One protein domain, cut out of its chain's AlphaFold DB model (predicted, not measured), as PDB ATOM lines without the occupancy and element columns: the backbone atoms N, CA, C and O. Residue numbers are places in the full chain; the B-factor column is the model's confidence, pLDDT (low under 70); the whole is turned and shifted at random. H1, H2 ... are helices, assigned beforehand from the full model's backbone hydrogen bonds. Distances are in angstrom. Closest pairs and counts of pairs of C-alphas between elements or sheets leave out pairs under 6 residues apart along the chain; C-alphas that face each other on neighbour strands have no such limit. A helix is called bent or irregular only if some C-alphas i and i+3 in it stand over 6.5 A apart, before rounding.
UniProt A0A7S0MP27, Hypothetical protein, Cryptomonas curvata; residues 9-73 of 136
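Overview. This is residues 9 to 73 of the 136 residues of the protein "Hypothetical protein" of Cryptomonas curvata (UniProt A0A7S0MP27). Five short helices form a loose cluster, with H2 in the middle and the two longest helices, H1 and H4, on opposite sides of it. H3 follows H2 and meets H1, small H5 sits at the corner beside H4, and a long loop from H3 to H4 swings away from the helices, with residues 43 to 49 sticking out. The printed part has 65 residues with five named helices, H1, H2, H3, H4 and H5 along the chain, and no named strand; the class is all helix. The whole is loose, with a radius of gyration of the C-alphas of 13.5 A, and only just flat, with spans of 41 by 30 by 16 A.

Along the chain. H1, residues 9 to 17, begins at C-alpha 9 at (186.690, 193.475, 64.763) and is 12.6 A long from first to last C-alpha. H4, residues 58 to 66, also has 9 residues and is 12.3 A long, beginning at C-alpha 58 at (161.848, 179.115, 62.525). H2 is residues 28 to 32, 6.5 A, and H3 is residues 35 to 40, 9.8 A. H3 is irregular, but only just: C-alphas 36 and 39 are 7.0 A apart. H5, residues 70 to 73, is 5.0 A long and ends at C-alpha 73 at (171.373, 187.377, 66.778).

Arrangement. H1 touches H3 at a steep tilt of 61 degrees, opposite ways; their closest C-alphas, of Glu 9 and Phe 36, are 5.4 A apart. H1 and H2 are close but not clearly touching, with the closest C-alphas, of Leu 13 and Cys 31, 7.2 A apart. H2 and H3 meet only through their link, which is tight. H2 and H4 only just touch, with 3 pairs of C-alphas within 8 A; the closest are those of Val 29 and Ala 64, 6.2 A apart. H4 and H5 touch only at the corner, and only just, with 3 pairs of C-alphas within 8 A, the closest being those of Ala 64 and Trp 70, 5.0 A apart. H2 and H5 are close but not clearly touching, with the closest C-alphas, of Leu 32 and Ile 73, 6.4 A apart. H3 and H5 are near each other, with 5 pairs of C-alphas within 10 A. H1 is apart from H4 and H5, and H3 is apart from H4. Every O i to N i+4 pair is within hydrogen-bond range in H1, H2 and H4; in H3 it is 0 of 2, beside 2 of 3 O i to N i+3 pairs, and H5 is too short for an O i to N i+4 pair.

Size, cuts and confidence. The two C-alphas farthest apart, of Arg 21 and Gly 47, are 41.4 A apart. The printed part has no cut. The link from H3 to H4, residues 41 to 57, is long. The mean pLDDT of the printed part is 86.3; residue 45 and residues 47 to 50 are under 70.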
ATOM      1  N   GLU A   9     187.757 194.468  64.710       90.62
ATOM      2  CA  GLU A   9     186.690 193.475  64.763       90.62
ATOM      3  C   GLU A   9     186.479 192.796  63.401       90.62
ATOM      4  O   GLU A   9     186.188 191.604  63.337       90.62
ATOM      5  N   ALA A  10     186.661 193.520  62.291       91.25
ATOM      6  CA  ALA A  10     186.574 192.918  60.959       91.25
ATOM      7  C   ALA A  10     187.751 191.979  60.686       91.25
ATOM      8  O   ALA A  10     187.585 190.932  60.061       91.25
ATOM      9  N   VAL A  11     188.947 192.351  61.147       92.62
ATOM     10  CA  VAL A  11     190.147 191.522  60.984       92.62
ATOM     11  C   VAL A  11     190.031 190.242  61.812       92.62
ATOM     12  O   VAL A  11     190.387 189.174  61.314       92.62
ATOM     13  N   ASP A  12     189.491 190.324  63.031       92.94
ATOM     14  CA  ASP A  12     189.257 189.156  63.889       92.94
ATOM     15  C   ASP A  12     188.258 188.173  63.256       92.94
ATOM     16  O   ASP A  12     188.581 187.000  63.057       92.94
ATOM     17  N   LEU A  13     187.102 188.671  62.796       93.94
ATOM     18  CA  LEU A  13     186.103 187.849  62.109       93.94
ATOM     19  C   LEU A  13     186.700 187.120  60.896       93.94
ATOM     20  O   LEU A  13     186.528 185.911  60.730       93.94
ATOM     21  N   LEU A  14     187.424 187.843  60.039       93.00
ATOM     22  CA  LEU A  14     188.021 187.258  58.839       93.00
ATOM     23  C   LEU A  14     189.102 186.230  59.169       93.00
ATOM     24  O   LEU A  14     189.227 185.241  58.450       93.00
ATOM     25  N   SER A  15     189.839 186.416  60.263       92.88
ATOM     26  CA  SER A  15     190.852 185.455  60.710       92.88
ATOM     27  C   SER A  15     190.234 184.108  61.107       92.88
ATOM     28  O   SER A  15     190.849 183.068  60.887       92.88
ATOM     29  N   GLN A  16     189.003 184.112  61.630       91.75
ATOM     30  CA  GLN A  16     188.265 182.908  62.036       91.75
ATOM     31  C   GLN A  16     187.502 182.245  60.869       91.75
ATOM     32  O   GLN A  16     187.231 181.043  60.891       91.75
ATOM     33  N   VAL A  17     187.169 183.004  59.820       94.19
ATOM     34  CA  VAL A  17     186.488 182.485  58.618       94.19
ATOM     35  C   VAL A  17     187.486 181.966  57.577       94.19
ATOM     36  O   VAL A  17     187.267 180.928  56.949       94.19
ATOM     37  N   LEU A  18     188.602 182.669  57.387       94.12
ATOM     38  CA  LEU A  18     189.611 182.376  56.365       94.12
ATOM     39  C   LEU A  18     190.694 181.428  56.889       94.12
ATOM     40  O   LEU A  18     191.890 181.628  56.678       94.12
ATOM     41  N   VAL A  19     190.261 180.367  57.565       93.94
ATOM     42  CA  VAL A  19     191.135 179.300  58.049       93.94
ATOM     43  C   VAL A  19     191.283 178.241  56.960       93.94
ATOM     44  O   VAL A  19     190.308 177.838  56.321       93.94
ATOM     45  N   TYR A  20     192.515 177.769  56.749       95.88
ATOM     46  CA  TYR A  20     192.806 176.715  55.772       95.88
ATOM     47  C   TYR A  20     192.070 175.409  56.102       95.88
ATOM     48  O   TYR A  20     191.518 174.747  55.225       95.88
ATOM     49  N   ARG A  21     192.046 175.055  57.389       95.62
ATOM     50  CA  ARG A  21     191.333 173.890  57.905       95.62
ATOM     51  C   ARG A  21     189.821 174.165  57.933       95.62
ATOM     52  O   ARG A  21     189.403 175.048  58.685       95.62
ATOM     53  N   PRO A  22     188.994 173.411  57.190       91.50
ATOM     54  CA  PRO A  22     187.562 173.681  57.104       91.50
ATOM     55  C   PRO A  22     186.824 173.415  58.423       91.50
ATOM     56  O   PRO A  22     185.857 174.110  58.708       91.50
ATOM     57  N   GLU A  23     187.291 172.480  59.257       90.94
ATOM     58  CA  GLU A  23     186.669 172.189  60.560       90.94
ATOM     59  C   GLU A  23     186.904 173.297  61.595       90.94
ATOM     60  O   GLU A  23     186.181 173.381  62.582       90.94
ATOM     61  N   GLY A  24     187.920 174.138  61.382       89.00
ATOM     62  CA  GLY A  24     188.215 175.292  62.234       89.00
ATOM     63  C   GLY A  24     187.523 176.575  61.781       89.00
ATOM     64  O   GLY A  24     187.776 177.626  62.363       89.00
ATOM     65  N   ARG A  25     186.707 176.516  60.723       93.81
ATOM     66  CA  ARG A  25     186.016 177.685  60.183       93.81
ATOM     67  C   ARG A  25     184.816 178.041  61.053       93.81
ATOM     68  O   ARG A  25     183.985 177.182  61.341       93.81
ATOM     69  N   LEU A  26     184.682 179.327  61.370       92.94
ATOM     70  CA  LEU A  26     183.485 179.847  62.025       92.94
ATOM     71  C   LEU A  26     182.233 179.614  61.160       92.94
ATOM     72  O   LEU A  26     182.230 179.888  59.955       92.94
ATOM     73  N   VAL A  27     181.158 179.110  61.766       91.12
ATOM     74  CA  VAL A  27     179.906 178.836  61.047       91.12
ATOM     75  C   VAL A  27     179.159 180.143  60.788       91.12
ATOM     76  O   VAL A  27     179.184 181.049  61.613       91.12
ATOM     77  N   ALA A  28     178.426 180.236  59.675       90.12
ATOM     78  CA  ALA A  28     177.704 181.453  59.286       90.12
ATOM     79  C   ALA A  28     176.831 182.042  60.413       90.12
ATOM     80  O   ALA A  28     176.862 183.244  60.651       90.12
ATOM     81  N   VAL A  29     176.107 181.199  61.154       89.69
ATOM     82  CA  VAL A  29     175.252 181.640  62.268       89.69
ATOM     83  C   VAL A  29     176.077 182.230  63.420       89.69
ATOM     84  O   VAL A  29     175.671 183.204  64.040       89.69
ATOM     85  N   GLU A  30     177.269 181.694  63.675       89.62
ATOM     86  CA  GLU A  30     178.203 182.234  64.669       89.62
ATOM     87  C   GLU A  30     178.841 183.541  64.176       89.62
ATOM     88  O   GLU A  30     178.993 184.474  64.964       89.62
ATOM     89  N   CYS A  31     179.115 183.666  62.870       91.56
ATOM     90  CA  CYS A  31     179.577 184.920  62.268       91.56
ATOM     91  C   CYS A  31     178.581 186.058  62.515       91.56
ATOM     92  O   CYS A  31     178.993 187.167  62.837       91.56
ATOM     93  N   LEU A  32     177.275 185.794  62.399       88.75
ATOM     94  CA  LEU A  32     176.223 186.798  62.617       88.75
ATOM     95  C   LEU A  32     176.151 187.298  64.071       88.75
ATOM     96  O   LEU A  32     175.649 188.394  64.328       88.75
ATOM     97  N   ALA A  33     176.662 186.513  65.022       90.00
ATOM     98  CA  ALA A  33     176.752 186.879  66.433       90.00
ATOM     99  C   ALA A  33     178.037 187.658  66.784       90.00
ATOM    100  O   ALA A  33     178.249 187.990  67.954       90.00
ATOM    101  N   HIS A  34     178.906 187.928  65.805       92.25
ATOM    102  CA  HIS A  34     180.161 188.646  66.006       92.25
ATOM    103  C   HIS A  34     179.918 190.148  66.279       92.25
ATOM    104  O   HIS A  34     179.063 190.746  65.616       92.25
ATOM    105  N   PRO A  35     180.692 190.804  67.175       89.69
ATOM    106  CA  PRO A  35     180.543 192.233  67.503       89.69
ATOM    107  C   PRO A  35     180.669 193.165  66.292       89.69
ATOM    108  O   PRO A  35     180.113 194.257  66.280       89.69
ATOM    109  N   PHE A  36     181.333 192.712  65.228       90.00
ATOM    110  CA  PHE A  36     181.392 193.440  63.956       90.00
ATOM    111  C   PHE A  36     179.996 193.812  63.409       90.00
ATOM    112  O   PHE A  36     179.830 194.890  62.847       90.00
ATOM    113  N   PHE A  37     178.984 192.960  63.607       89.19
ATOM    114  CA  PHE A  37     177.615 193.206  63.141       89.19
ATOM    115  C   PHE A  37     176.721 193.892  64.185       89.19
ATOM    116  O   PHE A  37     175.541 194.122  63.924       89.19
ATOM    117  N   GLU A  38     177.247 194.251  65.359       84.12
ATOM    118  CA  GLU A  38     176.475 194.938  66.400       84.12
ATOM    119  C   GLU A  38     176.007 196.327  65.947       84.12
ATOM    120  O   GLU A  38     174.878 196.721  66.229       84.12
ATOM    121  N   ALA A  39     176.807 197.013  65.126       81.88
ATOM    122  CA  ALA A  39     176.444 198.300  64.534       81.88
ATOM    123  C   ALA A  39     175.185 198.238  63.643       81.88
ATOM    124  O   ALA A  39     174.517 199.252  63.461       81.88
ATOM    125  N   LEU A  40     174.835 197.062  63.105       82.06
ATOM    126  CA  LEU A  40     173.608 196.869  62.318       82.06
ATOM    127  C   LEU A  40     172.363 196.672  63.194       82.06
ATOM    128  O   LEU A  40     171.246 196.726  62.690       82.06
ATOM    129  N   ARG A  41     172.543 196.416  64.496       81.31
ATOM    130  CA  ARG A  41     171.448 196.247  65.465       81.31
ATOM    131  C   ARG A  41     170.949 197.584  65.992       81.31
ATOM    132  O   ARG A  41     169.803 197.674  66.424       81.31
ATOM    133  N   SER A  42     171.802 198.606  65.972       76.00
ATOM    134  CA  SER A  42     171.404 199.985  66.233       76.00
ATOM    135  C   SER A  42     170.814 200.621  64.973       76.00
ATOM    136  O   SER A  42     171.338 200.387  63.882       76.00
ATOM    137  N   PRO A  43     169.768 201.458  65.099       71.94
ATOM    138  CA  PRO A  43     169.295 202.247  63.970       71.94
ATOM    139  C   PRO A  43     170.442 203.131  63.450       71.94
ATOM    140  O   PRO A  43     171.206 203.674  64.256       71.94
ATOM    141  N   PRO A  44     170.598 203.277  62.124       74.12
ATOM    142  CA  PRO A  44     171.679 204.075  61.575       74.12
ATOM    143  C   PRO A  44     171.492 205.552  61.957       74.12
ATOM    144  O   PRO A  44     170.365 206.057  61.950       74.12
ATOM    145  N   PRO A  45     172.591 206.265  62.253       66.94
ATOM    146  CA  PRO A  45     172.537 207.650  62.719       66.94
ATOM    147  C   PRO A  45     171.922 208.608  61.688       66.94
ATOM    148  O   PRO A  45     171.344 209.623  62.064       66.94
ATOM    149  N   ASP A  46     171.990 208.261  60.401       71.31
ATOM    150  CA  ASP A  46     171.519 209.099  59.294       71.31
ATOM    151  C   ASP A  46     170.015 208.936  58.990       71.31
ATOM    152  O   ASP A  46     169.519 209.468  57.999       71.31
ATOM    153  N   GLY A  47     169.273 208.169  59.802       62.50
ATOM    154  CA  GLY A  47     167.833 207.948  59.606       62.50
ATOM    155  C   GLY A  47     167.480 207.107  58.370       62.50
ATOM    156  O   GLY A  47     166.318 207.047  57.970       62.50
ATOM    157  N   GLY A  48     168.470 206.454  57.752       69.00
ATOM    158  CA  GLY A  48     168.243 205.501  56.670       69.00
ATOM    159  C   GLY A  48     167.495 204.263  57.169       69.00
ATOM    160  O   GLY A  48     167.793 203.734  58.234       69.00
ATOM    161  N   GLN A  49     166.527 203.766  56.405       65.69
ATOM    162  CA  GLN A  49     165.894 202.489  56.733       65.69
ATOM    163  C   GLN A  49     166.824 201.348  56.307       65.69
ATOM    164  O   GLN A  49     167.238 201.274  55.147       65.69
ATOM    165  N   LEU A  50     167.173 200.477  57.253       69.69
ATOM    166  CA  LEU A  50     167.873 199.235  56.945       69.69
ATOM    167  C   LEU A  50     166.911 198.294  56.199       69.69
ATOM    168  O   LEU A  50     165.706 198.320  56.467       69.69
ATOM    169  N   PRO A  51     167.410 197.453  55.277       81.81
ATOM    170  CA  PRO A  51     166.624 196.350  54.739       81.81
ATOM    171  C   PRO A  51     166.080 195.451  55.858       81.81
ATOM    172  O   PRO A  51     166.504 195.536  57.014       81.81
ATOM    173  N   ARG A  52     165.173 194.537  55.512       78.38
ATOM    174  CA  ARG A  52     164.788 193.463  56.433       78.38
ATOM    175  C   ARG A  52     166.030 192.597  56.682       78.38
ATOM    176  O   ARG A  52     166.520 191.943  55.769       78.38
ATOM    177  N   LEU A  53     166.621 192.757  57.867       77.75
ATOM    178  CA  LEU A  53     167.860 192.090  58.288       77.75
ATOM    179  C   LEU A  53     167.626 191.076  59.417       77.75
ATOM    180  O   LEU A  53     168.494 190.250  59.690       77.75
ATOM    181  N   PHE A  54     166.485 191.173  60.104       84.31
ATOM    182  CA  PHE A  54     166.170 190.409  61.318       84.31
ATOM    183  C   PHE A  54     164.889 189.567  61.174       84.31
ATOM    184  O   PHE A  54     164.259 189.203  62.166       84.31
ATOM    185  N   ASP A  55     164.499 189.256  59.940       84.00
ATOM    186  CA  ASP A  55     163.377 188.401  59.556       84.00
ATOM    187  C   ASP A  55     163.781 186.919  59.509       84.00
ATOM    188  O   ASP A  55     163.727 186.265  58.472       84.00
ATOM    189  N   TYR A  56     164.189 186.378  60.661       85.06
ATOM    190  CA  TYR A  56     164.581 184.972  60.775       85.06
ATOM    191  C   TYR A  56     163.385 184.020  60.672       85.06
ATOM    192  O   TYR A  56     162.345 184.207  61.308       85.06
ATOM    193  N   THR A  57     163.580 182.942  59.923       87.88
ATOM    194  CA  THR A  57     162.681 181.785  59.867       87.88
ATOM    195  C   THR A  57     162.801 180.916  61.127       87.88
ATOM    196  O   THR A  57     163.762 181.016  61.898       87.88
ATOM    197  N   ARG A  58     161.827 180.020  61.357       87.94
ATOM    198  CA  ARG A  58     161.848 179.115  62.525       87.94
ATOM    199  C   ARG A  58     163.038 178.161  62.484       87.94
ATOM    200  O   ARG A  58     163.584 177.800  63.525       87.94
ATOM    201  N   GLU A  59     163.428 177.751  61.287       89.50
ATOM    202  CA  GLU A  59     164.542 176.851  61.025       89.50
ATOM    203  C   GLU A  59     165.876 177.518  61.393       89.50
ATOM    204  O   GLU A  59     166.713 176.913  62.069       89.50
ATOM    205  N   GLU A  60     166.052 178.786  61.019       87.38
ATOM    206  CA  GLU A  60     167.238 179.584  61.350       87.38
ATOM    207  C   GLU A  60     167.335 179.868  62.850       87.38
ATOM    208  O   GLU A  60     168.405 179.734  63.448       87.38
ATOM    209  N   GLU A  61     166.207 180.191  63.486       88.38
ATOM    210  CA  GLU A  61     166.126 180.372  64.933       88.38
ATOM    211  C   GLU A  61     166.487 179.075  65.678       88.38
ATOM    212  O   GLU A  61     167.265 179.097  66.638       88.38
ATOM    213  N   ALA A  62     165.972 177.927  65.228       89.19
ATOM    214  CA  ALA A  62     166.306 176.630  65.804       89.19
ATOM    215  C   ALA A  62     167.806 176.319  65.667       89.19
ATOM    216  O   ALA A  62     168.436 175.909  66.645       89.19
ATOM    217  N   ALA A  63     168.400 176.570  64.497       87.69
ATOM    218  CA  ALA A  63     169.831 176.376  64.263       87.69
ATOM    219  C   ALA A  63     170.701 177.294  65.145       87.69
ATOM    220  O   ALA A  63     171.716 176.857  65.694       87.69
ATOM    221  N   ALA A  64     170.293 178.550  65.339       88.12
ATOM    222  CA  ALA A  64     170.979 179.494  66.219       88.12
ATOM    223  C   ALA A  64     170.866 179.114  67.704       88.12
ATOM    224  O   ALA A  64     171.836 179.248  68.457       88.12
ATOM    225  N   ARG A  65     169.704 178.608  68.134       89.19
ATOM    226  CA  ARG A  65     169.488 178.119  69.505       89.19
ATOM    227  C   ARG A  65     170.329 176.899  69.832       89.19
ATOM    228  O   ARG A  65     170.906 176.855  70.914       89.19
ATOM    229  N   GLN A  66     170.451 175.952  68.902       90.44
ATOM    230  CA  GLN A  66     171.308 174.771  69.078       90.44
ATOM    231  C   GLN A  66     172.765 175.148  69.379       90.44
ATOM    232  O   GLN A  66     173.464 174.408  70.063       90.44
ATOM    233  N   ARG A  67     173.206 176.315  68.899       87.44
ATOM    234  CA  ARG A  67     174.558 176.851  69.102       87.44
ATOM    235  C   ARG A  67     174.663 177.864  70.246       87.44
ATOM    236  O   ARG A  67     175.753 178.347  70.520       87.44
ATOM    237  N   GLY A  68     173.555 178.211  70.905       90.12
ATOM    238  CA  GLY A  68     173.540 179.170  72.016       90.12
ATOM    239  C   GLY A  68     173.837 180.622  71.620       90.12
ATOM    240  O   GLY A  68     174.150 181.438  72.482       90.12
ATOM    241  N   VAL A  69     173.746 180.967  70.332       89.31
ATOM    242  CA  VAL A  69     174.059 182.318  69.820       89.31
ATOM    243  C   VAL A  69     172.819 183.181  69.583       89.31
ATOM    244  O   VAL A  69     172.940 184.364  69.279       89.31
ATOM    245  N   TRP A  70     171.620 182.616  69.757       87.44
ATOM    246  CA  TRP A  70     170.346 183.274  69.444       87.44
ATOM    247  C   TRP A  70     170.160 184.639  70.118       87.44
ATOM    248  O   TRP A  70     169.713 185.588  69.475       87.44
ATOM    249  N   ASP A  71     170.549 184.775  71.386       86.69
ATOM    250  CA  ASP A  71     170.383 186.032  72.125       86.69
ATOM    251  C   ASP A  71     171.184 187.186  71.537       86.69
ATOM    252  O   ASP A  71     170.766 188.336  71.636       86.69
ATOM    253  N   LYS A  72     172.301 186.861  70.887       84.62
ATOM    254  CA  LYS A  72     173.137 187.826  70.191       84.62
ATOM    255  C   LYS A  72     172.676 188.086  68.776       84.62
ATOM    256  O   LYS A  72     173.219 189.008  68.208       84.62
ATOM    257  N   ILE A  73     171.779 187.286  68.192       85.19
ATOM    258  CA  ILE A  73     171.373 187.377  66.778       85.19
ATOM    259  C   ILE A  73     170.033 188.090  66.624       85.19
ATOM    260  O   ILE A  73     169.897 188.907  65.714       85.19
TER     261      ILE A  73